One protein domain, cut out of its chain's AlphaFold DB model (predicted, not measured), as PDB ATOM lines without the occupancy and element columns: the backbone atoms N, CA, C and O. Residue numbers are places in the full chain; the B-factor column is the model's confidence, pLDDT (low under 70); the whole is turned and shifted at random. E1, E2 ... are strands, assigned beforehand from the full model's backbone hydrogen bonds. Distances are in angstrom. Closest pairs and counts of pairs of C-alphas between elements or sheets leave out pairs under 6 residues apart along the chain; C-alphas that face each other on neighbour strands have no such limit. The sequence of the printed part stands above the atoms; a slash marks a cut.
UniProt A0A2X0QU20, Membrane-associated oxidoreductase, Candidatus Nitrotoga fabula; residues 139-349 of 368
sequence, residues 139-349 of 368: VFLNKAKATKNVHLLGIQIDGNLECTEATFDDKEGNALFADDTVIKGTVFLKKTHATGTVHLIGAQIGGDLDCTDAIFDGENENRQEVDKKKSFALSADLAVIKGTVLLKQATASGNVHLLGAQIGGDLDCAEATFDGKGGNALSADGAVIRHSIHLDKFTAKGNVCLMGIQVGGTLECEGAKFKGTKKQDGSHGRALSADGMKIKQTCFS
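AT A GLANCE: This is residues 139 to 349 of the 368 residues of the protein "Membrane-associated oxidoreductase" of Candidatus Nitrotoga fabula (UniProt A0A2X0QU20). Little regular structure is named, yet the chain winds as a solenoid of stacked turns, with strands E1 to E9 on one side and short parallel pairings elsewhere; residues 222 to 229 loop outward. The printed part has 211 residues, of which only 40 are in named elements; by these its class is all strand, with no named helix and nine named strands, E1 to E9 in chain order, in one branched parallel sheet. It is compact, radius of gyration of the C-alphas 16.1 A, spanning 42 by 40 by 24 A.

IN THESE COORDINATES: E7, residues 273 to 283, is 14.0 A long and bends by 134 degrees at residue 278; E8, 299 to 305, is 13.8 A. E1, 167 to 169, begins at C-alpha (-6.123, -46.085, 121.157). E2 is 193 to 195, E3 215 to 217, E4 232 to 235, E5 251 to 253, E6 255 to 257; E9, 321 to 323, ends at C-alpha (-0.836, -74.931, 120.919).

HOW THE PARTS SIT: E5 and E6 lie on one side of E7, with N 252 and O 273 3.0 A apart and N 283 and O 256 2.9 A; E8 lies on the other side, N 274 and O 299 2.9 A. E1, E4 and E9 are edge strands.

THE WHOLE: The printed part has no cut. The link E5 to E6 is tight, the others long. Residues 223 to 230 have pLDDT under 70.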
ATOM      1  N   VAL A 139     -16.024 -41.829 133.706       98.94
ATOM      2  CA  VAL A 139     -14.855 -41.375 132.945       98.94
ATOM      3  C   VAL A 139     -15.001 -41.854 131.504       98.94
ATOM      4  O   VAL A 139     -14.987 -43.056 131.253       98.94
ATOM      5  N   PHE A 140     -15.137 -40.920 130.562       98.94
ATOM      6  CA  PHE A 140     -15.210 -41.207 129.132       98.94
ATOM      7  C   PHE A 140     -13.874 -40.922 128.444       98.94
ATOM      8  O   PHE A 140     -13.393 -39.792 128.409       98.94
ATOM      9  N   LEU A 141     -13.310 -41.968 127.861       98.88
ATOM     10  CA  LEU A 141     -12.144 -42.015 126.980       98.88
ATOM     11  C   LEU A 141     -12.507 -42.703 125.650       98.88
ATOM     12  O   LEU A 141     -11.630 -43.160 124.921       98.88
ATOM     13  N   ASN A 142     -13.799 -42.796 125.319       98.88
ATOM     14  CA  ASN A 142     -14.265 -43.400 124.074       98.88
ATOM     15  C   ASN A 142     -13.591 -42.717 122.879       98.88
ATOM     16  O   ASN A 142     -13.615 -41.490 122.779       98.88
ATOM     17  N   LYS A 143     -12.983 -43.494 121.978       98.81
ATOM     18  CA  LYS A 143     -12.217 -42.995 120.818       98.81
ATOM     19  C   LYS A 143     -11.037 -42.080 121.165       98.81
ATOM     20  O   LYS A 143     -10.443 -41.485 120.266       98.81
ATOM     21  N   ALA A 144     -10.687 -41.944 122.444       98.69
ATOM     22  CA  ALA A 144      -9.555 -41.132 122.850       98.69
ATOM     23  C   ALA A 144      -8.256 -41.758 122.344       98.69
ATOM     24  O   ALA A 144      -8.130 -42.980 122.237       98.69
ATOM     25  N   LYS A 145      -7.278 -40.906 122.044       98.75
ATOM     26  CA  LYS A 145      -5.948 -41.325 121.609       98.75
ATOM     27  C   LYS A 145      -4.910 -40.857 122.614       98.75
ATOM     28  O   LYS A 145      -4.802 -39.656 122.851       98.75
ATOM     29  N   ALA A 146      -4.142 -41.786 123.169       98.25
ATOM     30  CA  ALA A 146      -3.005 -41.495 124.031       98.25
ATOM     31  C   ALA A 146      -1.734 -42.110 123.444       98.25
ATOM     32  O   ALA A 146      -1.739 -43.275 123.066       98.25
ATOM     33  N   THR A 147      -0.657 -41.329 123.360       95.25
ATOM     34  CA  THR A 147       0.651 -41.775 122.826       95.25
ATOM     35  C   THR A 147       1.678 -42.081 123.921       95.25
ATOM     36  O   THR A 147       2.871 -42.185 123.652       95.25
ATOM     37  N   LYS A 148       1.228 -42.083 125.175       94.44
ATOM     38  CA  LYS A 148       1.947 -42.450 126.396       94.44
ATOM     39  C   LYS A 148       0.908 -42.954 127.394       94.44
ATOM     40  O   LYS A 148      -0.296 -42.811 127.174       94.44
ATOM     41  N   ASN A 149       1.396 -43.455 128.521       94.25
ATOM     42  CA  ASN A 149       0.608 -44.012 129.612       94.25
ATOM     43  C   ASN A 149      -0.671 -43.217 129.959       94.25
ATOM     44  O   ASN A 149      -0.632 -42.011 130.249       94.25
ATOM     45  N   VAL A 150      -1.797 -43.931 129.980       98.31
ATOM     46  CA  VAL A 150      -3.028 -43.527 130.665       98.31
ATOM     47  C   VAL A 150      -2.984 -44.085 132.088       98.31
ATOM     48  O   VAL A 150      -3.320 -45.241 132.345       98.31
ATOM     49  N   HIS A 151      -2.537 -43.256 133.026       98.38
ATOM     50  CA  HIS A 151      -2.262 -43.630 134.406       98.38
ATOM     51  C   HIS A 151      -3.471 -43.333 135.294       98.38
ATOM     52  O   HIS A 151      -3.748 -42.178 135.613       98.38
ATOM     53  N   LEU A 152      -4.165 -44.385 135.717       98.44
ATOM     54  CA  LEU A 152      -5.372 -44.376 136.546       98.44
ATOM     55  C   LEU A 152      -5.157 -45.152 137.860       98.44
ATOM     56  O   LEU A 152      -6.066 -45.807 138.355       98.44
ATOM     57  N   LEU A 153      -3.957 -45.099 138.440       98.44
ATOM     58  CA  LEU A 153      -3.625 -45.858 139.649       98.44
ATOM     59  C   LEU A 153      -4.482 -45.436 140.851       98.44
ATOM     60  O   LEU A 153      -4.444 -44.277 141.285       98.44
ATOM     61  N   GLY A 154      -5.191 -46.397 141.444       98.44
ATOM     62  CA  GLY A 154      -5.934 -46.212 142.689       98.44
ATOM     63  C   GLY A 154      -7.091 -45.216 142.597       98.44
ATOM     64  O   GLY A 154      -7.436 -44.598 143.607       98.44
ATOM     65  N   ILE A 155      -7.637 -44.978 141.400       98.50
ATOM     66  CA  ILE A 155      -8.778 -44.071 141.227       98.50
ATOM     67  C   ILE A 155     -10.088 -44.698 141.692       98.50
ATOM     68  O   ILE A 155     -10.249 -45.918 141.695       98.50
ATOM     69  N   GLN A 156     -11.040 -43.836 142.036       98.94
ATOM     70  CA  GLN A 156     -12.403 -44.216 142.383       98.94
ATOM     71  C   GLN A 156     -13.381 -43.597 141.385       98.94
ATOM     72  O   GLN A 156     -13.383 -42.382 141.187       98.94
ATOM     73  N   ILE A 157     -14.204 -44.430 140.754       98.88
ATOM     74  CA  ILE A 157     -15.236 -44.016 139.805       98.88
ATOM     75  C   ILE A 157     -16.582 -44.563 140.281       98.88
ATOM     76  O   ILE A 157     -16.760 -45.772 140.440       98.88
ATOM     77  N   ASP A 158     -17.547 -43.672 140.476       98.88
ATOM     78  CA  ASP A 158     -18.903 -44.048 140.880       98.88
ATOM     79  C   ASP A 158     -19.767 -44.539 139.707       98.88
ATOM     80  O   ASP A 158     -20.725 -45.282 139.917       98.88
ATOM     81  N   GLY A 159     -19.427 -44.135 138.483       98.75
ATOM     82  CA  GLY A 159     -19.979 -44.658 137.235       98.75
ATOM     83  C   GLY A 159     -19.068 -45.688 136.555       98.75
ATOM     84  O   GLY A 159     -18.487 -46.562 137.201       98.75
ATOM     85  N   ASN A 160     -18.962 -45.570 135.229       98.94
ATOM     86  CA  ASN A 160     -18.182 -46.467 134.371       98.94
ATOM     87  C   ASN A 160     -16.791 -45.899 134.049       98.94
ATOM     88  O   ASN A 160     -16.563 -44.688 134.123       98.94
ATOM     89  N   LEU A 161     -15.894 -46.770 133.587       98.88
ATOM     90  CA  LEU A 161     -14.731 -46.380 132.790       98.88
ATOM     91  C   LEU A 161     -14.984 -46.789 131.338       98.88
ATOM     92  O   LEU A 161     -15.082 -47.974 131.032       98.88
ATOM     93  N   GLU A 162     -15.118 -45.810 130.453       98.94
ATOM     94  CA  GLU A 162     -15.547 -46.005 129.066       98.94
ATOM     95  C   GLU A 162     -14.388 -45.712 128.114       98.94
ATOM     96  O   GLU A 162     -14.061 -44.555 127.876       98.94
ATOM     97  N   CYS A 163     -13.766 -46.744 127.559       98.88
ATOM     98  CA  CYS A 163     -12.629 -46.654 126.640       98.88
ATOM     99  C   CYS A 163     -12.950 -47.283 125.273       98.88
ATOM    100  O   CYS A 163     -12.048 -47.689 124.552       98.88
ATOM    101  N   THR A 164     -14.227 -47.382 124.895       98.94
ATOM    102  CA  THR A 164     -14.648 -48.014 123.638       98.94
ATOM    103  C   THR A 164     -13.988 -47.337 122.437       98.94
ATOM    104  O   THR A 164     -14.029 -46.112 122.308       98.94
ATOM    105  N   GLU A 165     -13.402 -48.133 121.541       98.88
ATOM    106  CA  GLU A 165     -12.664 -47.673 120.353       98.88
ATOM    107  C   GLU A 165     -11.472 -46.743 120.667       98.88
ATOM    108  O   GLU A 165     -11.002 -46.018 119.788       98.88
ATOM    109  N   ALA A 166     -10.968 -46.725 121.907       98.88
ATOM    110  CA  ALA A 166      -9.799 -45.927 122.260       98.88
ATOM    111  C   ALA A 166      -8.504 -46.515 121.674       98.88
ATOM    112  O   ALA A 166      -8.414 -47.699 121.342       98.88
ATOM    113  N   THR A 167      -7.478 -45.676 121.546       98.81
ATOM    114  CA  THR A 167      -6.123 -46.085 121.157       98.81
ATOM    115  C   THR A 167      -5.130 -45.612 122.209       98.81
ATOM    116  O   THR A 167      -4.947 -44.408 122.383       98.81
ATOM    117  N   PHE A 168      -4.480 -46.547 122.895       98.38
ATOM    118  CA  PHE A 168      -3.462 -46.271 123.906       98.38
ATOM    119  C   PHE A 168      -2.136 -46.881 123.455       98.38
ATOM    120  O   PHE A 168      -1.992 -48.095 123.433       98.38
ATOM    121  N   ASP A 169      -1.185 -46.048 123.058       95.75
ATOM    122  CA  ASP A 169       0.089 -46.469 122.474       95.75
ATOM    123  C   ASP A 169       1.240 -46.015 123.381       95.75
ATOM    124  O   ASP A 169       1.701 -44.882 123.283       95.75
ATOM    125  N   ASP A 170       1.659 -46.878 124.310       90.50
ATOM    126  CA  ASP A 170       2.852 -46.707 125.148       90.50
ATOM    127  C   ASP A 170       3.796 -47.902 124.955       90.50
ATOM    128  O   ASP A 170       3.939 -48.767 125.825       90.50
ATOM    129  N   LYS A 171       4.461 -47.941 123.793       79.38
ATOM    130  CA  LYS A 171       5.415 -49.000 123.393       79.38
ATOM    131  C   LYS A 171       6.592 -49.178 124.342       79.38
ATOM    132  O   LYS A 171       7.312 -50.168 124.272       79.38
ATOM    133  N   GLU A 172       6.824 -48.210 125.212       80.00
ATOM    134  CA  GLU A 172       7.920 -48.205 126.169       80.00
ATOM    135  C   GLU A 172       7.492 -48.705 127.558       80.00
ATOM    136  O   GLU A 172       8.351 -48.972 128.409       80.00
ATOM    137  N   GLY A 173       6.187 -48.871 127.796       84.00
ATOM    138  CA  GLY A 173       5.634 -49.025 129.134       84.00
ATOM    139  C   GLY A 173       4.254 -49.676 129.178       84.00
ATOM    140  O   GLY A 173       4.074 -50.822 128.751       84.00
ATOM    141  N   ASN A 174       3.313 -48.959 129.794       90.06
ATOM    142  CA  ASN A 174       1.974 -49.438 130.120       90.06
ATOM    143  C   ASN A 174       0.963 -48.532 129.422       90.06
ATOM    144  O   ASN A 174       0.815 -47.370 129.800       90.06
ATOM    145  N   ALA A 175       0.241 -49.079 128.446       96.00
ATOM    146  CA  ALA A 175      -0.774 -48.354 127.688       96.00
ATOM    147  C   ALA A 175      -1.850 -47.760 128.613       96.00
ATOM    148  O   ALA A 175      -2.183 -46.576 128.533       96.00
ATOM    149  N   LEU A 176      -2.347 -48.588 129.534       98.06
ATOM    150  CA  LEU A 176      -3.346 -48.236 130.538       98.06
ATOM    151  C   LEU A 176      -2.933 -48.834 131.881       98.06
ATOM    152  O   LEU A 176      -2.820 -50.052 132.006       98.06
ATOM    153  N   PHE A 177      -2.736 -47.985 132.889       97.88
ATOM    154  CA  PHE A 177      -2.344 -48.400 134.232       97.88
ATOM    155  C   PHE A 177      -3.450 -48.113 135.251       97.88
ATOM    156  O   PHE A 177      -3.491 -47.030 135.825       97.88
ATOM    157  N   ALA A 178      -4.344 -49.077 135.466       98.31
ATOM    158  CA  ALA A 178      -5.548 -48.969 136.295       98.31
ATOM    159  C   ALA A 178      -5.558 -49.981 137.462       98.31
ATOM    160  O   ALA A 178      -6.605 -50.517 137.836       98.31
ATOM    161  N   ASP A 179      -4.385 -50.211 138.057       98.69
ATOM    162  CA  ASP A 179      -4.234 -51.026 139.266       98.69
ATOM    163  C   ASP A 179      -4.917 -50.379 140.478       98.69
ATOM    164  O   ASP A 179      -5.020 -49.150 140.580       98.69
ATOM    165  N   ASP A 180      -5.376 -51.222 141.405       98.62
ATOM    166  CA  ASP A 180      -6.036 -50.853 142.666       98.62
ATOM    167  C   ASP A 180      -7.235 -49.896 142.501       98.62
ATOM    168  O   ASP A 180      -7.610 -49.164 143.423       98.62
ATOM    169  N   THR A 181      -7.842 -49.866 141.314       98.62
ATOM    170  CA  THR A 181      -8.988 -49.000 141.026       98.62
ATOM    171  C   THR A 181     -10.273 -49.540 141.630       98.62
ATOM    172  O   THR A 181     -10.468 -50.747 141.751       98.62
ATOM    173  N   VAL A 182     -11.185 -48.640 141.996       98.94
ATOM    174  CA  VAL A 182     -12.546 -48.992 142.411       98.94
ATOM    175  C   VAL A 182     -13.521 -48.342 141.447       98.94
ATOM    176  O   VAL A 182     -13.657 -47.122 141.419       98.94
ATOM    177  N   ILE A 183     -14.212 -49.156 140.663       98.94
ATOM    178  CA  ILE A 183     -15.166 -48.716 139.647       98.94
ATOM    179  C   ILE A 183     -16.501 -49.355 140.002       98.94
ATOM    180  O   ILE A 183     -16.642 -50.574 139.959       98.94
ATOM    181  N   LYS A 184     -17.488 -48.556 140.417       98.94
ATOM    182  CA  LYS A 184     -18.795 -49.093 140.835       98.94
ATOM    183  C   LYS A 184     -19.598 -49.646 139.656       98.94
ATOM    184  O   LYS A 184     -20.407 -50.547 139.866       98.94
ATOM    185  N   GLY A 185     -19.390 -49.104 138.459       98.81
ATOM    186  CA  GLY A 185     -19.990 -49.573 137.216       98.81
ATOM    187  C   GLY A 185     -19.112 -50.570 136.456       98.81
ATOM    188  O   GLY A 185     -18.388 -51.373 137.048       98.81
ATOM    189  N   THR A 186     -19.201 -50.500 135.131       98.94
ATOM    190  CA  THR A 186     -18.515 -51.381 134.176       98.94
ATOM    191  C   THR A 186     -17.255 -50.717 133.617       98.94
ATOM    192  O   THR A 186     -17.190 -49.491 133.481       98.94
ATOM    193  N   VAL A 187     -16.259 -51.532 133.267       98.94
ATOM    194  CA  VAL A 187     -15.108 -51.118 132.456       98.94
ATOM    195  C   VAL A 187     -15.337 -51.570 131.019       98.94
ATOM    196  O   VAL A 187     -15.425 -52.765 130.755       98.94
ATOM    197  N   PHE A 188     -15.410 -50.624 130.084       98.94
ATOM    198  CA  PHE A 188     -15.555 -50.899 128.657       98.94
ATOM    199  C   PHE A 188     -14.239 -50.632 127.930       98.94
ATOM    200  O   PHE A 188     -13.819 -49.490 127.794       98.94
ATOM    201  N   LEU A 189     -13.617 -51.682 127.410       98.88
ATOM    202  CA  LEU A 189     -12.455 -51.666 126.517       98.88
ATOM    203  C   LEU A 189     -12.813 -52.220 125.128       98.88
ATOM    204  O   LEU A 189     -11.947 -52.664 124.374       98.88
ATOM    205  N   LYS A 190     -14.092 -52.172 124.751       98.81
ATOM    206  CA  LYS A 190     -14.589 -52.711 123.482       98.81
ATOM    207  C   LYS A 190     -13.864 -52.094 122.297       98.81
ATOM    208  O   LYS A 190     -13.799 -50.870 122.200       98.81
ATOM    209  N   LYS A 191     -13.352 -52.914 121.379       98.88
ATOM    210  CA  LYS A 191     -12.611 -52.440 120.193       98.88
ATOM    211  C   LYS A 191     -11.442 -51.499 120.527       98.88
ATOM    212  O   LYS A 191     -11.033 -50.707 119.682       98.88
ATOM    213  N   THR A 192     -10.929 -51.537 121.759       98.88
ATOM    214  CA  THR A 192      -9.765 -50.735 122.157       98.88
ATOM    215  C   THR A 192      -8.521 -51.326 121.527       98.88
ATOM    216  O   THR A 192      -8.353 -52.542 121.537       98.88
ATOM    217  N   HIS A 193      -7.635 -50.472 121.030       98.75
ATOM    218  CA  HIS A 193      -6.282 -50.859 120.659       98.75
ATOM    219  C   HIS A 193      -5.322 -50.362 121.737       98.75
ATOM    220  O   HIS A 193      -5.211 -49.156 121.952       98.75
ATOM    221  N   ALA A 194      -4.622 -51.274 122.402       98.06
ATOM    222  CA  ALA A 194      -3.572 -50.937 123.353       98.06
ATOM    223  C   ALA A 194      -2.233 -51.542 122.916       98.06
ATOM    224  O   ALA A 194      -2.152 -52.753 122.729       98.06
ATOM    225  N   THR A 195      -1.202 -50.711 122.775       96.50
ATOM    226  CA  THR A 195       0.194 -51.125 122.581       96.50
ATOM    227  C   THR A 195       0.988 -50.776 123.836       96.50
ATOM    228  O   THR A 195       0.977 -49.627 124.275       96.50
ATOM    229  N   GLY A 196       1.642 -51.766 124.432       93.56
ATOM    230  CA  GLY A 196       2.063 -51.759 125.830       93.56
ATOM    231  C   GLY A 196       1.050 -52.487 126.721       93.56
ATOM    232  O   GLY A 196      -0.032 -52.886 126.291       93.56
ATOM    233  N   THR A 197       1.392 -52.690 127.994       94.25
ATOM    234  CA  THR A 197       0.555 -53.506 128.891       94.25
ATOM    235  C   THR A 197      -0.684 -52.751 129.389       94.25
ATOM    236  O   THR A 197      -0.590 -51.596 129.814       94.25
ATOM    237  N   VAL A 198      -1.837 -53.429 129.413       97.94
ATOM    238  CA  VAL A 198      -3.033 -53.011 130.165       97.94
ATOM    239  C   VAL A 198      -3.036 -53.658 131.550       97.94
ATOM    240  O   VAL A 198      -2.988 -54.879 131.679       97.94
ATOM    241  N   HIS A 199      -3.098 -52.829 132.585       97.25
ATOM    242  CA  HIS A 199      -2.981 -53.198 133.993       97.25
ATOM    243  C   HIS A 199      -4.281 -52.887 134.746       97.25
ATOM    244  O   HIS A 199      -4.761 -51.755 134.711       97.25
ATOM    245  N   LEU A 200      -4.838 -53.899 135.407       98.62
ATOM    246  CA  LEU A 200      -6.045 -53.886 136.242       98.62
ATOM    247  C   LEU A 200      -5.826 -54.749 137.503       98.62
ATOM    248  O   LEU A 200      -6.754 -55.372 138.021       98.62
ATOM    249  N   ILE A 201      -4.583 -54.846 137.975       98.62
ATOM    250  CA  ILE A 201      -4.217 -55.690 139.114       98.62
ATOM    251  C   ILE A 201      -4.907 -55.153 140.366       98.62
ATOM    252  O   ILE A 201      -4.870 -53.956 140.649       98.62
ATOM    253  N   GLY A 202      -5.581 -56.035 141.103       98.69
ATOM    254  CA  GLY A 202      -6.326 -55.669 142.309       98.69
ATOM    255  C   GLY A 202      -7.538 -54.758 142.065       98.69
ATOM    256  O   GLY A 202      -8.145 -54.289 143.031       98.69
ATOM    257  N   ALA A 203      -7.918 -54.503 140.805       98.81
ATOM    258  CA  ALA A 203      -9.061 -53.657 140.482       98.81
ATOM    259  C   ALA A 203     -10.373 -54.259 141.010       98.81
ATOM    260  O   ALA A 203     -10.608 -55.466 140.934       98.81
ATOM    261  N   GLN A 204     -11.254 -53.407 141.523       98.94
ATOM    262  CA  GLN A 204     -12.591 -53.759 141.989       98.94
ATOM    263  C   GLN A 204     -13.623 -53.160 141.039       98.94
ATOM    264  O   GLN A 204     -13.842 -51.949 141.035       98.94
ATOM    265  N   ILE A 205     -14.275 -54.014 140.255       98.94
ATOM    266  CA  ILE A 205     -15.241 -53.627 139.227       98.94
ATOM    267  C   ILE A 205     -16.625 -54.124 139.649       98.94
ATOM    268  O   ILE A 205     -16.849 -55.315 139.874       98.94
ATOM    269  N   GLY A 206     -17.562 -53.192 139.814       98.88
ATOM    270  CA  GLY A 206     -18.911 -53.471 140.292       98.88
ATOM    271  C   GLY A 206     -19.846 -54.053 139.231       98.88
ATOM    272  O   GLY A 206     -20.833 -54.690 139.602       98.88
ATOM    273  N   GLY A 207     -19.521 -53.860 137.953       98.81
ATOM    274  CA  GLY A 207     -20.159 -54.480 136.795       98.81
ATOM    275  C   GLY A 207     -19.210 -55.421 136.052       98.81
ATOM    276  O   GLY A 207     -18.504 -56.218 136.673       98.81
ATOM    277  N   ASP A 208     -19.213 -55.313 134.725       98.94
ATOM    278  CA  ASP A 208     -18.440 -56.170 133.822       98.94
ATOM    279  C   ASP A 208     -17.054 -55.581 133.507       98.94
ATOM    280  O   ASP A 208     -16.799 -54.384 133.680       98.94
ATOM    281  N   LEU A 209     -16.168 -56.424 132.982       98.94
ATOM    282  CA  LEU A 209     -14.985 -56.008 132.231       98.94
ATOM    283  C   LEU A 209     -15.202 -56.411 130.768       98.94
ATOM    284  O   LEU A 209     -15.014 -57.574 130.415       98.94
ATOM    285  N   ASP A 210     -15.639 -55.466 129.930       98.94
ATOM    286  CA  ASP A 210     -15.966 -55.712 128.522       98.94
ATOM    287  C   ASP A 210     -14.813 -55.324 127.589       98.94
ATOM    288  O   ASP A 210     -14.677 -54.172 127.188       98.94
ATOM    289  N   CYS A 211     -14.010 -56.310 127.208       98.88
ATOM    290  CA  CYS A 211     -12.909 -56.226 126.251       98.88
ATOM    291  C   CYS A 211     -13.276 -56.839 124.884       98.88
ATOM    292  O   CYS A 211     -12.389 -57.278 124.148       98.88
ATOM    293  N   THR A 212     -14.566 -56.908 124.536       98.94
ATOM    294  CA  THR A 212     -15.022 -57.484 123.261       98.94
ATOM    295  C   THR A 212     -14.359 -56.788 122.068       98.94
ATOM    296  O   THR A 212     -14.337 -55.558 121.999       98.94
ATOM    297  N   ASP A 213     -13.832 -57.564 121.119       98.88
ATOM    298  CA  ASP A 213     -13.098 -57.091 119.933       98.88
ATOM    299  C   ASP A 213     -11.836 -56.248 120.244       98.88
ATOM    300  O   ASP A 213     -11.333 -55.540 119.371       98.88
ATOM    301  N   ALA A 214     -11.323 -56.262 121.480       98.88
ATOM    302  CA  ALA A 214     -10.125 -55.502 121.834       98.88
ATOM    303  C   ALA A 214      -8.848 -56.102 121.219       98.88
ATOM    304  O   ALA A 214      -8.726 -57.313 121.022       98.88
ATOM    305  N   ILE A 215      -7.867 -55.243 120.952       98.88
ATOM    306  CA  ILE A 215      -6.529 -55.599 120.480       98.88
ATOM    307  C   ILE A 215      -5.535 -55.167 121.553       98.88
ATOM    308  O   ILE A 215      -5.317 -53.975 121.761       98.88
ATOM    309  N   PHE A 216      -4.931 -56.141 122.229       98.31
ATOM    310  CA  PHE A 216      -3.893 -55.918 123.228       98.31
ATOM    311  C   PHE A 216      -2.548 -56.398 122.686       98.31
ATOM    312  O   PHE A 216      -2.311 -57.599 122.555       98.31
ATOM    313  N   ASP A 217      -1.648 -55.474 122.389       96.06
ATOM    314  CA  ASP A 217      -0.274 -55.783 122.026       96.06
ATOM    315  C   ASP A 217       0.659 -55.399 123.164       96.06
ATOM    316  O   ASP A 217       0.998 -54.238 123.353       96.06
ATOM    317  N   GLY A 218       1.093 -56.385 123.940       90.19
ATOM    318  CA  GLY A 218       2.000 -56.188 125.061       90.19
ATOM    319  C   GLY A 218       3.426 -55.818 124.652       90.19
ATOM    320  O   GLY A 218       4.315 -55.863 125.511       90.19
ATOM    321  N   GLU A 219       3.699 -55.549 123.372       80.62
ATOM    322  CA  GLU A 219       5.014 -55.124 122.900       80.62
ATOM    323  C   GLU A 219       5.598 -54.038 123.814       80.62
ATOM    324  O   GLU A 219       4.946 -53.056 124.164       80.62
ATOM    325  N   ASN A 220       6.836 -54.267 124.251       76.88
ATOM    326  CA  ASN A 220       7.577 -53.317 125.058       76.88
ATOM    327  C   ASN A 220       9.004 -53.222 124.510       76.88
ATOM    328  O   ASN A 220       9.796 -54.163 124.638       76.88
ATOM    329  N   GLU A 221       9.313 -52.093 123.877       76.00
ATOM    330  CA  GLU A 221      10.589 -51.813 123.217       76.00
ATOM    331  C   GLU A 221      11.753 -51.741 124.219       76.00
ATOM    332  O   GLU A 221      12.877 -52.125 123.889       76.00
ATOM    333  N   ASN A 222      11.471 -51.357 125.469       70.94
ATOM    334  CA  ASN A 222      12.456 -51.228 126.544       70.94
ATOM    335  C   ASN A 222      12.830 -52.564 127.213       70.94
ATOM    336  O   ASN A 222      13.804 -52.621 127.970       70.94
ATOM    337  N   ARG A 223      12.101 -53.662 126.958       67.44
ATOM    338  CA  ARG A 223      12.477 -54.977 127.504       67.44
ATOM    339  C   ARG A 223      13.625 -55.589 126.706       67.44
ATOM    340  O   ARG A 223      13.550 -55.741 125.484       67.44
ATOM    341  N   GLN A 224      14.668 -56.023 127.419       60.44
ATOM    342  CA  GLN A 224      15.756 -56.817 126.838       60.44
ATOM    343  C   GLN A 224      15.189 -58.054 126.121       60.44
ATOM    344  O   GLN A 224      14.205 -58.640 126.573       60.44
ATOM    345  N   GLU A 225      15.815 -58.488 125.018       60.50
ATOM    346  CA  GLU A 225      15.303 -59.595 124.186       60.50
ATOM    347  C   GLU A 225      15.027 -60.892 124.964       60.50
ATOM    348  O   GLU A 225      14.102 -61.634 124.625       60.50
ATOM    349  N   VAL A 226      15.784 -61.148 126.034       53.59
ATOM    350  CA  VAL A 226      15.616 -62.326 126.899       53.59
ATOM    351  C   VAL A 226      14.286 -62.284 127.679       53.59
ATOM    352  O   VAL A 226      13.719 -63.336 127.976       53.59
ATOM    353  N   ASP A 227      13.732 -61.091 127.921       57.25
ATOM    354  CA  ASP A 227      12.478 -60.856 128.651       57.25
ATOM    355  C   ASP A 227      11.292 -60.453 127.756       57.25
ATOM    356  O   ASP A 227      10.153 -60.432 128.230       57.25
ATOM    357  N   LYS A 228      11.503 -60.227 126.448       56.69
ATOM    358  CA  LYS A 228      10.407 -60.008 125.477       56.69
ATOM    359  C   LYS A 228       9.420 -61.185 125.417       56.69
ATOM    360  O   LYS A 228       8.251 -60.990 125.111       56.69
ATOM    361  N   LYS A 229       9.852 -62.394 125.800       53.78
ATOM    362  CA  LYS A 229       9.005 -63.602 125.920       53.78
ATOM    363  C   LYS A 229       8.067 -63.613 127.144       53.78
ATOM    364  O   LYS A 229       7.356 -64.594 127.340       53.78
ATOM    365  N   LYS A 230       8.091 -62.560 127.972       62.00
ATOM    366  CA  LYS A 230       7.278 -62.382 129.196       62.00
ATOM    367  C   LYS A 230       6.482 -61.070 129.182       62.00
ATOM    368  O   LYS A 230       6.188 -60.496 130.233       62.00
ATOM    369  N   SER A 231       6.274 -60.502 127.998       75.69
ATOM    370  CA  SER A 231       5.474 -59.292 127.839       75.69
ATOM    371  C   SER A 231       4.019 -59.598 128.214       75.69
ATOM    372  O   SER A 231       3.481 -60.634 127.825       75.69
ATOM    373  N   PHE A 232       3.400 -58.709 128.988       89.00
ATOM    374  CA  PHE A 232       1.986 -58.795 129.339       89.00
ATOM    375  C   PHE A 232       1.194 -57.937 128.363       89.00
ATOM    376  O   PHE A 232       1.527 -56.771 128.163       89.00
ATOM    377  N   ALA A 233       0.147 -58.505 127.776       96.00
ATOM    378  CA  ALA A 233      -0.819 -57.747 126.990       96.00
ATOM    379  C   ALA A 233      -1.896 -57.163 127.918       96.00
ATOM    380  O   ALA A 233      -2.184 -55.969 127.886       96.00
ATOM    381  N   LEU A 234      -2.418 -58.005 128.813       98.06
ATOM    382  CA  LEU A 234      -3.424 -57.662 129.812       98.06
ATOM    383  C   LEU A 234      -3.103 -58.389 131.121       98.06
ATOM    384  O   LEU A 234      -2.932 -59.607 131.116       98.06
ATOM    385  N   SER A 235      -3.067 -57.668 132.238       97.81
ATOM    386  CA  SER A 235      -3.039 -58.254 133.579       97.81
ATOM    387  C   SER A 235      -4.167 -57.688 134.432       97.81
ATOM    388  O   SER A 235      -4.219 -56.490 134.686       97.81
ATOM    389  N   ALA A 236      -5.056 -58.567 134.876       98.44
ATOM    390  CA  ALA A 236      -6.112 -58.323 135.852       98.44
ATOM    391  C   ALA A 236      -5.972 -59.323 137.018       98.44
ATOM    392  O   ALA A 236      -6.945 -59.893 137.515       98.44
ATOM    393  N   ASP A 237      -4.724 -59.566 137.429       98.69
ATOM    394  CA  ASP A 237      -4.396 -60.423 138.568       98.69
ATOM    395  C   ASP A 237      -5.057 -59.887 139.845       98.69
ATOM    396  O   ASP A 237      -5.064 -58.686 140.109       98.69
ATOM    397  N   LEU A 238      -5.625 -60.782 140.655       98.81
ATOM    398  CA  LEU A 238      -6.322 -60.471 141.910       98.81
ATOM    399  C   LEU A 238      -7.501 -59.489 141.773       98.81
ATOM    400  O   LEU A 238      -8.023 -59.019 142.786       98.81
ATOM    401  N   ALA A 239      -7.941 -59.185 140.549       98.88
ATOM    402  CA  ALA A 239      -9.089 -58.323 140.325       98.88
ATOM    403  C   ALA A 239     -10.377 -58.983 140.839       98.88
ATOM    404  O   ALA A 239     -10.564 -60.200 140.746       98.88
ATOM    405  N   VAL A 240     -11.287 -58.167 141.364       98.94
ATOM    406  CA  VAL A 240     -12.629 -58.576 141.779       98.94
ATOM    407  C   VAL A 240     -13.628 -57.935 140.828       98.94
ATOM    408  O   VAL A 240     -13.913 -56.743 140.926       98.94
ATOM    409  N   ILE A 241     -14.179 -58.734 139.922       98.94
ATOM    410  CA  ILE A 241     -15.193 -58.328 138.951       98.94
ATOM    411  C   ILE A 241     -16.519 -58.953 139.376       98.94
ATOM    412  O   ILE A 241     -16.660 -60.174 139.412       98.94
ATOM    413  N   LYS A 242     -17.508 -58.134 139.744       98.94
ATOM    414  CA  LYS A 242     -18.813 -58.652 140.192       98.94
ATOM    415  C   LYS A 242     -19.640 -59.233 139.047       98.94
ATOM    416  O   LYS A 242     -20.448 -60.126 139.299       98.94
ATOM    417  N   GLY A 243     -19.459 -58.710 137.838       98.81
ATOM    418  CA  GLY A 243     -20.071 -59.199 136.612       98.81
ATOM    419  C   GLY A 243     -19.177 -60.174 135.849       98.81
ATOM    420  O   GLY A 243     -18.406 -60.934 136.440       98.81
ATOM    421  N   THR A 244     -19.305 -60.146 134.529       98.94
ATOM    422  CA  THR A 244     -18.618 -61.017 133.573       98.94
ATOM    423  C   THR A 244     -17.337 -60.361 133.053       98.94
ATOM    424  O   THR A 244     -17.264 -59.144 132.882       98.94
ATOM    425  N   VAL A 245     -16.320 -61.175 132.768       98.94
ATOM    426  CA  VAL A 245     -15.162 -60.760 131.966       98.94
ATOM    427  C   VAL A 245     -15.398 -61.210 130.527       98.94
ATOM    428  O   VAL A 245     -15.418 -62.407 130.243       98.94
ATOM    429  N   LEU A 246     -15.600 -60.250 129.623       98.94
ATOM    430  CA  LEU A 246     -15.859 -60.485 128.202       98.94
ATOM    431  C   LEU A 246     -14.582 -60.189 127.410       98.94
ATOM    432  O   LEU A 246     -14.177 -59.044 127.263       98.94
ATOM    433  N   LEU A 247     -13.956 -61.221 126.866       98.81
ATOM    434  CA  LEU A 247     -12.802 -61.169 125.965       98.81
ATOM    435  C   LEU A 247     -13.170 -61.712 124.575       98.81
ATOM    436  O   LEU A 247     -12.307 -62.167 123.825       98.81
ATOM    437  N   LYS A 248     -14.457 -61.678 124.222       98.69
ATOM    438  CA  LYS A 248     -14.985 -62.214 122.965       98.69
ATOM    439  C   LYS A 248     -14.295 -61.583 121.768       98.69
ATOM    440  O   LYS A 248     -14.221 -60.358 121.688       98.69
ATOM    441  N   GLN A 249     -13.827 -62.405 120.832       98.75
ATOM    442  CA  GLN A 249     -13.111 -61.955 119.630       98.75
ATOM    443  C   GLN A 249     -11.889 -61.054 119.922       98.75
ATOM    444  O   GLN A 249     -11.360 -60.414 119.015       98.75
ATOM    445  N   ALA A 250     -11.411 -60.995 121.171       98.81
ATOM    446  CA  ALA A 250     -10.244 -60.198 121.514       98.81
ATOM    447  C   ALA A 250      -8.972 -60.842 120.953       98.81
ATOM    448  O   ALA A 250      -8.849 -62.067 120.849       98.81
ATOM    449  N   THR A 251      -7.985 -60.013 120.635       98.81
ATOM    450  CA  THR A 251      -6.654 -60.467 120.228       98.81
ATOM    451  C   THR A 251      -5.625 -60.003 121.242       98.81
ATOM    452  O   THR A 251      -5.658 -58.858 121.688       98.81
ATOM    453  N   ALA A 252      -4.717 -60.900 121.626       98.25
ATOM    454  CA  ALA A 252      -3.644 -60.580 122.555       98.25
ATOM    455  C   ALA A 252      -2.296 -61.086 122.037       98.25
ATOM    456  O   ALA A 252      -2.142 -62.259 121.692       98.25
ATOM    457  N   SER A 253      -1.314 -60.195 122.004       96.31
ATOM    458  CA  SER A 253       0.087 -60.458 121.692       96.31
ATOM    459  C   SER A 253       0.892 -60.213 122.966       96.31
ATOM    460  O   SER A 253       1.176 -59.080 123.326       96.31
ATOM    461  N   GLY A 254       1.193 -61.276 123.706       94.06
ATOM    462  CA  GLY A 254       1.685 -61.220 125.082       94.06
ATOM    463  C   GLY A 254       0.798 -62.035 126.023       94.06
ATOM    464  O   GLY A 254      -0.205 -62.622 125.619       94.06
ATOM    465  N   ASN A 255       1.188 -62.118 127.290       94.12
ATOM    466  CA  ASN A 255       0.479 -62.901 128.296       94.12
ATOM    467  C   ASN A 255      -0.822 -62.188 128.716       94.12
ATOM    468  O   ASN A 255      -0.801 -60.985 128.991       94.12
ATOM    469  N   VAL A 256      -1.928 -62.939 128.790       98.31
ATOM    470  CA  VAL A 256      -3.193 -62.505 129.405       98.31
ATOM    471  C   VAL A 256      -3.320 -63.146 130.782       98.31
ATOM    472  O   VAL A 256      -3.243 -64.368 130.913       98.31
ATOM    473  N   HIS A 257      -3.475 -62.321 131.809       97.88
ATOM    474  CA  HIS A 257      -3.332 -62.703 133.207       97.88
ATOM    475  C   HIS A 257      -4.589 -62.361 134.020       97.88
ATOM    476  O   HIS A 257      -5.083 -61.236 133.975       97.88
ATOM    477  N   LEU A 258      -5.108 -63.367 134.723       98.50
ATOM    478  CA  LEU A 258      -6.276 -63.355 135.612       98.50
ATOM    479  C   LEU A 258      -5.971 -64.177 136.882       98.50
ATOM    480  O   LEU A 258      -6.842 -64.857 137.427       98.50
ATOM    481  N   LEU A 259      -4.711 -64.192 137.330       98.38
ATOM    482  CA  LEU A 259      -4.254 -65.011 138.451       98.38
ATOM    483  C   LEU A 259      -4.992 -64.623 139.731       98.38
ATOM    484  O   LEU A 259      -4.974 -63.466 140.145       98.38
ATOM    485  N   GLY A 260      -5.646 -65.592 140.370       98.62
ATOM    486  CA  GLY A 260      -6.423 -65.366 141.589       98.62
ATOM    487  C   GLY A 260      -7.584 -64.373 141.437       98.62
ATOM    488  O   GLY A 260      -8.099 -63.904 142.454       98.62
ATOM    489  N   ALA A 261      -7.992 -64.034 140.209       98.81
ATOM    490  CA  ALA A 261      -9.122 -63.144 139.972       98.81
ATOM    491  C   ALA A 261     -10.432 -63.767 140.481       98.81
ATOM    492  O   ALA A 261     -10.628 -64.985 140.435       98.81
ATOM    493  N   GLN A 262     -11.348 -62.925 140.954       98.94
ATOM    494  CA  GLN A 262     -12.687 -63.321 141.385       98.94
ATOM    495  C   GLN A 262     -13.710 -62.732 140.421       98.94
ATOM    496  O   GLN A 262     -13.879 -61.516 140.366       98.94
ATOM    497  N   ILE A 263     -14.394 -63.597 139.677       98.88
ATOM    498  CA  ILE A 263     -15.353 -63.218 138.641       98.88
ATOM    499  C   ILE A 263     -16.734 -63.730 139.056       98.88
ATOM    500  O   ILE A 263     -16.960 -64.933 139.209       98.88
ATOM    501  N   GLY A 264     -17.660 -62.803 139.298       98.81
ATOM    502  CA  GLY A 264     -19.023 -63.097 139.741       98.81
ATOM    503  C   GLY A 264     -19.947 -63.582 138.620       98.81
ATOM    504  O   GLY A 264     -20.962 -64.217 138.911       98.81
ATOM    505  N   GLY A 265     -19.591 -63.318 137.366       98.62
ATOM    506  CA  GLY A 265     -20.226 -63.816 136.151       98.62
ATOM    507  C   GLY A 265     -19.414 -64.924 135.483       98.62
ATOM    508  O   GLY A 265     -18.868 -65.802 136.162       98.62
ATOM    509  N   ASP A 266     -19.358 -64.851 134.156       98.81
ATOM    510  CA  ASP A 266     -18.606 -65.765 133.295       98.81
ATOM    511  C   ASP A 266     -17.210 -65.213 132.961       98.81
ATOM    512  O   ASP A 266     -16.934 -64.016 133.090       98.81
ATOM    513  N   LEU A 267     -16.335 -66.095 132.484       98.81
ATOM    514  CA  LEU A 267     -15.153 -65.726 131.705       98.81
ATOM    515  C   LEU A 267     -15.399 -66.138 130.251       98.81
ATOM    516  O   LEU A 267     -15.274 -67.314 129.911       98.81
ATOM    517  N   ASP A 268     -15.764 -65.181 129.399       98.81
ATOM    518  CA  ASP A 268     -16.090 -65.430 127.992       98.81
ATOM    519  C   ASP A 268     -14.938 -64.991 127.080       98.81
ATOM    520  O   ASP A 268     -14.773 -63.808 126.794       98.81
ATOM    521  N   CYS A 269     -14.148 -65.951 126.602       98.69
ATOM    522  CA  CYS A 269     -13.089 -65.761 125.606       98.69
ATOM    523  C   CYS A 269     -13.477 -66.363 124.243       98.69
ATOM    524  O   CYS A 269     -12.590 -66.730 123.462       98.69
ATOM    525  N   ALA A 270     -14.774 -66.510 123.951       98.44
ATOM    526  CA  ALA A 270     -15.229 -67.101 122.699       98.44
ATOM    527  C   ALA A 270     -14.654 -66.344 121.492       98.44
ATOM    528  O   ALA A 270     -14.648 -65.112 121.440       98.44
ATOM    529  N   GLU A 271     -14.150 -67.091 120.513       98.62
ATOM    530  CA  GLU A 271     -13.540 -66.584 119.277       98.62
ATOM    531  C   GLU A 271     -12.290 -65.702 119.486       98.62
ATOM    532  O   GLU A 271     -11.770 -65.129 118.530       98.62
ATOM    533  N   ALA A 272     -11.750 -65.617 120.708       98.81
ATOM    534  CA  ALA A 272     -10.544 -64.842 120.986       98.81
ATOM    535  C   ALA A 272      -9.269 -65.552 120.487       98.81
ATOM    536  O   ALA A 272      -9.217 -66.779 120.345       98.81
ATOM    537  N   THR A 273      -8.210 -64.783 120.221       98.75
ATOM    538  CA  THR A 273      -6.905 -65.300 119.776       98.75
ATOM    539  C   THR A 273      -5.766 -64.726 120.610       98.75
ATOM    540  O   THR A 273      -5.420 -63.555 120.461       98.75
ATOM    541  N   PHE A 274      -5.137 -65.552 121.447       98.19
ATOM    542  CA  PHE A 274      -4.039 -65.143 122.332       98.19
ATOM    543  C   PHE A 274      -2.716 -65.827 121.945       98.19
ATOM    544  O   PHE A 274      -2.619 -67.055 121.902       98.19
ATOM    545  N   ASP A 275      -1.669 -65.041 121.687       96.00
ATOM    546  CA  ASP A 275      -0.289 -65.497 121.480       96.00
ATOM    547  C   ASP A 275       0.578 -65.015 122.642       96.00
ATOM    548  O   ASP A 275       0.993 -63.862 122.674       96.00
ATOM    549  N   GLY A 276       0.922 -65.916 123.563       92.56
ATOM    550  CA  GLY A 276       1.753 -65.624 124.732       92.56
ATOM    551  C   GLY A 276       3.215 -65.290 124.414       92.56
ATOM    552  O   GLY A 276       4.018 -65.178 125.338       92.56
ATOM    553  N   LYS A 277       3.604 -65.211 123.130       90.19
ATOM    554  CA  LYS A 277       4.955 -64.853 122.648       90.19
ATOM    555  C   LYS A 277       6.088 -65.674 123.272       90.19
ATOM    556  O   LYS A 277       7.214 -65.209 123.432       90.19
ATOM    557  N   GLY A 278       5.811 -66.944 123.563       84.56
ATOM    558  CA  GLY A 278       6.756 -67.866 124.200       84.56
ATOM    559  C   GLY A 278       6.512 -68.099 125.693       84.56
ATOM    560  O   GLY A 278       7.157 -68.986 126.249       84.56
ATOM    561  N   GLY A 279       5.573 -67.373 126.305       88.19
ATOM    562  CA  GLY A 279       5.001 -67.652 127.624       88.19
ATOM    563  C   GLY A 279       3.598 -68.277 127.554       88.19
ATOM    564  O   GLY A 279       3.223 -68.902 126.555       88.19
ATOM    565  N   ASN A 280       2.819 -68.108 128.626       91.81
ATOM    566  CA  ASN A 280       1.417 -68.532 128.688       91.81
ATOM    567  C   ASN A 280       0.542 -67.625 127.810       91.81
ATOM    568  O   ASN A 280       0.697 -66.407 127.823       91.81
ATOM    569  N   ALA A 281      -0.395 -68.192 127.058       95.88
ATOM    570  CA  ALA A 281      -1.370 -67.385 126.323       95.88
ATOM    571  C   ALA A 281      -2.424 -66.800 127.277       95.88
ATOM    572  O   ALA A 281      -2.779 -65.631 127.170       95.88
ATOM    573  N   LEU A 282      -2.871 -67.614 128.237       97.81
ATOM    574  CA  LEU A 282      -3.824 -67.256 129.281       97.81
ATOM    575  C   LEU A 282      -3.382 -67.906 130.594       97.81
ATOM    576  O   LEU A 282      -3.136 -69.113 130.614       97.81
ATOM    577  N   SER A 283      -3.310 -67.134 131.674       97.69
ATOM    578  CA  SER A 283      -3.092 -67.640 133.031       97.69
ATOM    579  C   SER A 283      -4.250 -67.202 133.926       97.69
ATOM    580  O   SER A 283      -4.419 -66.011 134.164       97.69
ATOM    581  N   ALA A 284      -5.030 -68.149 134.438       98.00
ATOM    582  CA  ALA A 284      -6.121 -67.928 135.393       98.00
ATOM    583  C   ALA A 284      -5.973 -68.863 136.609       98.00
ATOM    584  O   ALA A 284      -6.950 -69.378 137.159       98.00
ATOM    585  N   ASP A 285      -4.725 -69.122 137.008       97.31
ATOM    586  CA  ASP A 285      -4.415 -70.009 138.126       97.31
ATOM    587  C   ASP A 285      -5.025 -69.474 139.425       97.31
ATOM    588  O   ASP A 285      -4.932 -68.286 139.741       97.31
ATOM    589  N   GLY A 286      -5.675 -70.360 140.175       98.00
ATOM    590  CA  GLY A 286      -6.353 -70.035 141.427       98.00
ATOM    591  C   GLY A 286      -7.538 -69.074 141.293       98.00
ATOM    592  O   GLY A 286      -8.078 -68.664 142.321       98.00
ATOM    593  N   ALA A 287      -7.953 -68.706 140.075       98.75
ATOM    594  CA  ALA A 287      -9.110 -67.844 139.875       98.75
ATOM    595  C   ALA A 287     -10.408 -68.535 140.326       98.75
ATOM    596  O   ALA A 287     -10.523 -69.767 140.349       98.75
ATOM    597  N   VAL A 288     -11.405 -67.729 140.679       98.81
ATOM    598  CA  VAL A 288     -12.749 -68.193 141.028       98.81
ATOM    599  C   VAL A 288     -13.737 -67.585 140.048       98.81
ATOM    600  O   VAL A 288     -13.962 -66.378 140.060       98.81
ATOM    601  N   ILE A 289     -14.348 -68.436 139.229       98.62
ATOM    602  CA  ILE A 289     -15.404 -68.084 138.283       98.62
ATOM    603  C   ILE A 289     -16.716 -68.608 138.851       98.62
ATOM    604  O   ILE A 289     -16.890 -69.814 139.047       98.62
ATOM    605  N   ARG A 290     -17.648 -67.716 139.182       98.50
ATOM    606  CA  ARG A 290     -18.906 -68.122 139.822       98.50
ATOM    607  C   ARG A 290     -19.815 -68.894 138.869       98.50
ATOM    608  O   ARG A 290     -20.524 -69.785 139.337       98.50
ATOM    609  N   HIS A 291     -19.793 -68.555 137.586       97.88
ATOM    610  CA  HIS A 291     -20.566 -69.228 136.550       97.88
ATOM    611  C   HIS A 291     -19.619 -70.004 135.628       97.88
ATOM    612  O   HIS A 291     -18.883 -70.854 136.139       97.88
ATOM    613  N   SER A 292     -19.633 -69.756 134.323       97.94
ATOM    614  CA  SER A 292     -18.988 -70.603 133.323       97.94
ATOM    615  C   SER A 292     -17.744 -69.971 132.696       97.94
ATOM    616  O   SER A 292     -17.487 -68.771 132.804       97.94
ATOM    617  N   ILE A 293     -16.940 -70.811 132.043       98.19
ATOM    618  CA  ILE A 293     -15.849 -70.392 131.160       98.19
ATOM    619  C   ILE A 293     -16.221 -70.786 129.732       98.19
ATOM    620  O   ILE A 293     -16.436 -71.971 129.470       98.19
ATOM    621  N   HIS A 294     -16.219 -69.818 128.817       98.00
ATOM    622  CA  HIS A 294     -16.465 -70.037 127.393       98.00
ATOM    623  C   HIS A 294     -15.178 -69.812 126.599       98.00
ATOM    624  O   HIS A 294     -14.632 -68.710 126.557       98.00
ATOM    625  N   LEU A 295     -14.674 -70.871 125.973       97.38
ATOM    626  CA  LEU A 295     -13.496 -70.887 125.102       97.38
ATOM    627  C   LEU A 295     -13.873 -71.377 123.695       97.38
ATOM    628  O   LEU A 295     -13.033 -71.924 122.978       97.38
ATOM    629  N   ASP A 296     -15.131 -71.243 123.287       95.94
ATOM    630  CA  ASP A 296     -15.584 -71.743 121.992       95.94
ATOM    631  C   ASP A 296     -14.852 -71.034 120.855       95.94
ATOM    632  O   ASP A 296     -14.750 -69.808 120.814       95.94
ATOM    633  N   LYS A 297     -14.269 -71.819 119.947       96.69
ATOM    634  CA  LYS A 297     -13.401 -71.377 118.845       96.69
ATOM    635  C   LYS A 297     -12.199 -70.525 119.290       96.69
ATOM    636  O   LYS A 297     -11.556 -69.884 118.456       96.69
ATOM    637  N   PHE A 298     -11.858 -70.540 120.576       97.88
ATOM    638  CA  PHE A 298     -10.714 -69.823 121.126       97.88
ATOM    639  C   PHE A 298      -9.397 -70.407 120.605       97.88
ATOM    640  O   PHE A 298      -9.214 -71.624 120.554       97.88
ATOM    641  N   THR A 299      -8.446 -69.550 120.238       97.88
ATOM    642  CA  THR A 299      -7.118 -69.966 119.777       97.88
ATOM    643  C   THR A 299      -6.037 -69.465 120.725       97.88
ATOM    644  O   THR A 299      -5.846 -68.264 120.879       97.88
ATOM    645  N   ALA A 300      -5.259 -70.386 121.296       96.50
ATOM    646  CA  ALA A 300      -4.099 -70.064 122.121       96.50
ATOM    647  C   ALA A 300      -2.801 -70.602 121.515       96.50
ATOM    648  O   ALA A 300      -2.679 -71.790 121.198       96.50
ATOM    649  N   LYS A 301      -1.798 -69.727 121.424       94.75
ATOM    650  CA  LYS A 301      -0.399 -70.076 121.181       94.75
ATOM    651  C   LYS A 301       0.408 -69.737 122.429       94.75
ATOM    652  O   LYS A 301       0.678 -68.581 122.723       94.75
ATOM    653  N   GLY A 302       0.793 -70.764 123.160       91.75
ATOM    654  CA  GLY A 302       1.231 -70.669 124.542       91.75
ATOM    655  C   GLY A 302       0.394 -71.593 125.417       91.75
ATOM    656  O   GLY A 302      -0.663 -72.066 125.006       91.75
ATOM    657  N   ASN A 303       0.882 -71.869 126.620       92.50
ATOM    658  CA  ASN A 303       0.128 -72.655 127.592       92.50
ATOM    659  C   ASN A 303      -1.113 -71.875 128.064       92.50
ATOM    660  O   ASN A 303      -1.025 -70.671 128.315       92.50
ATOM    661  N   VAL A 304      -2.246 -72.563 128.185       95.88
ATOM    662  CA  VAL A 304      -3.431 -72.098 128.914       95.88
ATOM    663  C   VAL A 304      -3.350 -72.685 130.321       95.88
ATOM    664  O   VAL A 304      -3.416 -73.899 130.497       95.88
ATOM    665  N   CYS A 305      -3.126 -71.836 131.317       95.50
ATOM    666  CA  CYS A 305      -2.878 -72.237 132.696       95.50
ATOM    667  C   CYS A 305      -4.121 -71.968 133.549       95.50
ATOM    668  O   CYS A 305      -4.518 -70.819 133.726       95.50
ATOM    669  N   LEU A 306      -4.756 -73.039 134.018       96.12
ATOM    670  CA  LEU A 306      -5.984 -73.069 134.815       96.12
ATOM    671  C   LEU A 306      -5.750 -73.843 136.127       96.12
ATOM    672  O   LEU A 306      -6.643 -74.526 136.634       96.12
ATOM    673  N   MET A 307      -4.527 -73.821 136.661       95.19
ATOM    674  CA  MET A 307      -4.179 -74.627 137.830       95.19
ATOM    675  C   MET A 307      -4.957 -74.153 139.054       95.19
ATOM    676  O   MET A 307      -4.963 -72.971 139.387       95.19
ATOM    677  N   GLY A 308      -5.623 -75.075 139.745       96.00
ATOM    678  CA  GLY A 308      -6.409 -74.759 140.937       96.00
ATOM    679  C   GLY A 308      -7.607 -73.828 140.707       96.00
ATOM    680  O   GLY A 308      -8.178 -73.363 141.696       96.00
ATOM    681  N   ILE A 309      -7.990 -73.542 139.453       97.38
ATOM    682  CA  ILE A 309      -9.158 -72.700 139.156       97.38
ATOM    683  C   ILE A 309     -10.436 -73.346 139.709       97.38
ATOM    684  O   ILE A 309     -10.578 -74.575 139.713       97.38
ATOM    685  N   GLN A 310     -11.378 -72.526 140.167       97.88
ATOM    686  CA  GLN A 310     -12.681 -72.975 140.652       97.88
ATOM    687  C   GLN A 310     -13.789 -72.374 139.796       97.88
ATOM    688  O   GLN A 310     -13.918 -71.157 139.728       97.88
ATOM    689  N   VAL A 311     -14.607 -73.224 139.182       96.88
ATOM    690  CA  VAL A 311     -15.683 -72.833 138.266       96.88
ATOM    691  C   VAL A 311     -17.011 -73.359 138.796       96.88
ATOM    692  O   VAL A 311     -17.166 -74.558 139.052       96.88
ATOM    693  N   GLY A 312     -17.966 -72.458 139.019       95.25
ATOM    694  CA  GLY A 312     -19.275 -72.804 139.566       95.25
ATOM    695  C   GLY A 312     -20.260 -73.380 138.545       95.25
ATOM    696  O   GLY A 312     -21.200 -74.064 138.952       95.25
ATOM    697  N   GLY A 313     -20.031 -73.127 137.259       93.81
ATOM    698  CA  GLY A 313     -20.785 -73.640 136.121       93.81
ATOM    699  C   GLY A 313     -19.967 -74.620 135.280       93.81
ATOM    700  O   GLY A 313     -19.373 -75.564 135.815       93.81
ATOM    701  N   THR A 314     -19.972 -74.391 133.969       92.06
ATOM    702  CA  THR A 314     -19.379 -75.235 132.923       92.06
ATOM    703  C   THR A 314     -18.042 -74.694 132.419       92.06
ATOM    704  O   THR A 314     -17.708 -73.523 132.602       92.06
ATOM    705  N   LEU A 315     -17.271 -75.561 131.763       93.88
ATOM    706  CA  LEU A 315     -16.185 -75.156 130.871       93.88
ATOM    707  C   LEU A 315     -16.523 -75.637 129.462       93.88
ATOM    708  O   LEU A 315     -16.592 -76.844 129.216       93.88
ATOM    709  N   GLU A 316     -16.710 -74.690 128.553       93.00
ATOM    710  CA  GLU A 316     -17.028 -74.909 127.143       93.00
ATOM    711  C   GLU A 316     -15.806 -74.551 126.296       93.00
ATOM    712  O   GLU A 316     -15.171 -73.519 126.502       93.00
ATOM    713  N   CYS A 317     -15.400 -75.441 125.393       92.75
ATOM    714  CA  CYS A 317     -14.267 -75.199 124.497       92.75
ATOM    715  C   CYS A 317     -14.481 -75.843 123.122       92.75
ATOM    716  O   CYS A 317     -13.570 -76.451 122.545       92.75
ATOM    717  N   GLU A 318     -15.701 -75.747 122.594       91.06
ATOM    718  CA  GLU A 318     -16.044 -76.308 121.292       91.06
ATOM    719  C   GLU A 318     -15.243 -75.616 120.184       91.06
ATOM    720  O   GLU A 318     -15.212 -74.394 120.073       91.06
ATOM    721  N   GLY A 319     -14.532 -76.388 119.363       92.50
ATOM    722  CA  GLY A 319     -13.705 -75.838 118.283       92.50
ATOM    723  C   GLY A 319     -12.480 -75.032 118.741       92.50
ATOM    724  O   GLY A 319     -11.825 -74.408 117.898       92.50
ATOM    725  N   ALA A 320     -12.147 -75.039 120.039       94.19
ATOM    726  CA  ALA A 320     -10.946 -74.395 120.560       94.19
ATOM    727  C   ALA A 320      -9.664 -75.006 119.962       94.19
ATOM    728  O   ALA A 320      -9.643 -76.129 119.454       94.19
ATOM    729  N   LYS A 321      -8.556 -74.266 120.013       94.31
ATOM    730  CA  LYS A 321      -7.245 -74.693 119.507       94.31
ATOM    731  C   LYS A 321      -6.161 -74.297 120.500       94.31
ATOM    732  O   LYS A 321      -5.804 -73.123 120.583       94.31
ATOM    733  N   PHE A 322      -5.581 -75.277 121.194       92.12
ATOM    734  CA  PHE A 322      -4.472 -75.048 122.122       92.12
ATOM    735  C   PHE A 322      -3.152 -75.545 121.536       92.12
ATOM    736  O   PHE A 322      -2.981 -76.730 121.227       92.12
ATOM    737  N   LYS A 323      -2.184 -74.634 121.407       91.00
ATOM    738  CA  LYS A 323      -0.836 -74.931 120.919       91.00
ATOM    739  C   LYS A 323       0.193 -74.476 121.940       91.00
ATOM    740  O   LYS A 323       0.409 -73.281 122.100       91.00
ATOM    741  N   GLY A 324       0.855 -75.423 122.599       85.88
ATOM    742  CA  GLY A 324       1.919 -75.123 123.556       85.88
ATOM    743  C   GLY A 324       3.114 -74.395 122.931       85.88
ATOM    744  O   GLY A 324       3.278 -74.330 121.710       85.88
ATOM    745  N   THR A 325       3.976 -73.835 123.777       83.25
ATOM    746  CA  THR A 325       5.154 -73.076 123.333       83.25
ATOM    747  C   THR A 325       6.169 -73.982 122.637       83.25
ATOM    748  O   THR A 325       6.518 -75.044 123.143       83.25
ATOM    749  N   LYS A 326       6.679 -73.582 121.469       79.38
ATOM    750  CA  LYS A 326       7.719 -74.358 120.778       79.38
ATOM    751  C   LYS A 326       9.050 -74.237 121.531       79.38
ATOM    752  O   LYS A 326       9.539 -73.127 121.745       79.38
ATOM    753  N   LYS A 327       9.627 -75.369 121.930       77.12
ATOM    754  CA  LYS A 327      10.938 -75.465 122.587       77.12
ATOM    755  C   LYS A 327      12.071 -75.455 121.552       77.12
ATOM    756  O   LYS A 327      11.843 -75.623 120.354       77.12
ATOM    757  N   GLN A 328      13.305 -75.241 122.019       76.19
ATOM    758  CA  GLN A 328      14.498 -75.182 121.158       76.19
ATOM    759  C   GLN A 328      14.773 -76.501 120.420       76.19
ATOM    760  O   GLN A 328      15.251 -76.475 119.292       76.19
ATOM    761  N   ASP A 329      14.419 -77.635 121.024       78.69
ATOM    762  CA  ASP A 329      14.541 -78.977 120.439       78.69
ATOM    763  C   ASP A 329      13.452 -79.298 119.392       78.69
ATOM    764  O   ASP A 329      13.409 -80.401 118.852       78.69
ATOM    765  N   GLY A 330      12.561 -78.345 119.094       73.12
ATOM    766  CA  GLY A 330      11.460 -78.509 118.147       73.12
ATOM    767  C   GLY A 330      10.204 -79.161 118.733       73.12
ATOM    768  O   GLY A 330       9.170 -79.145 118.060       73.12
ATOM    769  N   SER A 331      10.255 -79.664 119.970       76.19
ATOM    770  CA  SER A 331       9.078 -80.156 120.692       76.19
ATOM    771  C   SER A 331       8.169 -79.003 121.137       76.19
ATOM    772  O   SER A 331       8.564 -77.834 121.149       76.19
ATOM    773  N   HIS A 332       6.924 -79.314 121.501       73.94
ATOM    774  CA  HIS A 332       5.994 -78.337 122.070       73.94
ATOM    775  C   HIS A 332       5.905 -78.526 123.590       73.94
ATOM    776  O   HIS A 332       5.889 -79.649 124.091       73.94
ATOM    777  N   GLY A 333       5.867 -77.419 124.333       79.56
ATOM    778  CA  GLY A 333       5.486 -77.386 125.742       79.56
ATOM    779  C   GLY A 333       4.008 -77.728 125.938       79.56
ATOM    780  O   GLY A 333       3.282 -77.973 124.974       79.56
ATOM    781  N   ARG A 334       3.560 -77.726 127.197       85.56
ATOM    782  CA  ARG A 334       2.155 -77.991 127.537       85.56
ATOM    783  C   ARG A 334       1.242 -76.958 126.878       85.56
ATOM    784  O   ARG A 334       1.567 -75.770 126.846       85.56
ATOM    785  N   ALA A 335       0.126 -77.426 126.331       90.12
ATOM    786  CA  ALA A 335      -0.891 -76.574 125.720       90.12
ATOM    787  C   ALA A 335      -1.971 -76.151 126.732       90.12
ATOM    788  O   ALA A 335      -2.466 -75.030 126.660       90.12
ATOM    789  N   LEU A 336      -2.290 -77.029 127.686       91.19
ATOM    790  CA  LEU A 336      -3.238 -76.803 128.773       91.19
ATOM    791  C   LEU A 336      -2.652 -77.374 130.071       91.19
ATOM    792  O   LEU A 336      -2.188 -78.515 130.090       91.19
ATOM    793  N   SER A 337      -2.684 -76.590 131.145       91.81
ATOM    794  CA  SER A 337      -2.294 -77.007 132.497       91.81
ATOM    795  C   SER A 337      -3.475 -76.784 133.435       91.81
ATOM    796  O   SER A 337      -3.842 -75.642 133.678       91.81
ATOM    797  N   ALA A 338      -4.083 -77.859 133.942       91.19
ATOM    798  CA  ALA A 338      -5.335 -77.795 134.708       91.19
ATOM    799  C   ALA A 338      -5.280 -78.594 136.025       91.19
ATOM    800  O   ALA A 338      -6.308 -79.002 136.566       91.19
ATOM    801  N   ASP A 339      -4.076 -78.826 136.554       88.25
ATOM    802  CA  ASP A 339      -3.888 -79.552 137.809       88.25
ATOM    803  C   ASP A 339      -4.665 -78.867 138.947       88.25
ATOM    804  O   ASP A 339      -4.533 -77.667 139.188       88.25
ATOM    805  N   GLY A 340      -5.509 -79.631 139.645       90.06
ATOM    806  CA  GLY A 340      -6.336 -79.120 140.742       90.06
ATOM    807  C   GLY A 340      -7.542 -78.268 140.321       90.06
ATOM    808  O   GLY A 340      -8.211 -77.732 141.207       90.06
ATOM    809  N   MET A 341      -7.835 -78.148 139.020       93.81
ATOM    810  CA  MET A 341      -9.047 -77.495 138.515       93.81
ATOM    811  C   MET A 341     -10.311 -78.158 139.079       93.81
ATOM    812  O   MET A 341     -10.435 -79.384 139.098       93.81
ATOM    813  N   LYS A 342     -11.272 -77.338 139.516       90.38
ATOM    814  CA  LYS A 342     -12.579 -77.774 140.024       90.38
ATOM    815  C   LYS A 342     -13.690 -77.146 139.197       90.38
ATOM    816  O   LYS A 342     -13.814 -75.926 139.174       90.38
ATOM    817  N   ILE A 343     -14.523 -77.978 138.584       89.56
ATOM    818  CA  ILE A 343     -15.703 -77.561 137.820       89.56
ATOM    819  C   ILE A 343     -16.913 -78.217 138.478       89.56
ATOM    820  O   ILE A 343     -16.909 -79.428 138.694       89.56
ATOM    821  N   LYS A 344     -17.908 -77.418 138.879       87.50
ATOM    822  CA  LYS A 344     -19.091 -77.936 139.589       87.50
ATOM    823  C   LYS A 344     -20.098 -78.621 138.670       87.50
ATOM    824  O   LYS A 344     -20.890 -79.418 139.162       87.50
ATOM    825  N   GLN A 345     -20.114 -78.269 137.386       86.81
ATOM    826  CA  GLN A 345     -20.975 -78.895 136.387       86.81
ATOM    827  C   GLN A 345     -20.116 -79.669 135.375       86.81
ATOM    828  O   GLN A 345     -19.262 -80.462 135.768       86.81
ATOM    829  N   THR A 346     -20.335 -79.472 134.076       78.88
ATOM    830  CA  THR A 346     -19.719 -80.264 133.008       78.88
ATOM    831  C   THR A 346     -18.583 -79.533 132.295       78.88
ATOM    832  O   THR A 346     -18.632 -78.320 132.097       78.88
ATOM    833  N   CYS A 347     -17.600 -80.303 131.823       76.38
ATOM    834  CA  CYS A 347     -16.675 -79.880 130.770       76.38
ATOM    835  C   CYS A 347     -17.197 -80.392 129.428       76.38
ATOM    836  O   CYS A 347     -17.398 -81.602 129.292       76.38
ATOM    837  N   PHE A 348     -17.384 -79.515 128.444       72.25
ATOM    838  CA  PHE A 348     -17.890 -79.893 127.126       72.25
ATOM    839  C   PHE A 348     -16.899 -79.547 126.008       72.25
ATOM    840  O   PHE A 348     -16.391 -78.428 125.917       72.25
ATOM    841  N   SER A 349     -16.627 -80.538 125.156       70.44
ATOM    842  CA  SER A 349     -15.915 -80.390 123.886       70.44
ATOM    843  C   SER A 349     -16.224 -81.598 122.998       70.44
ATOM    844  O   SER A 349     -16.101 -82.734 123.458       70.44
TER     845      SER A 349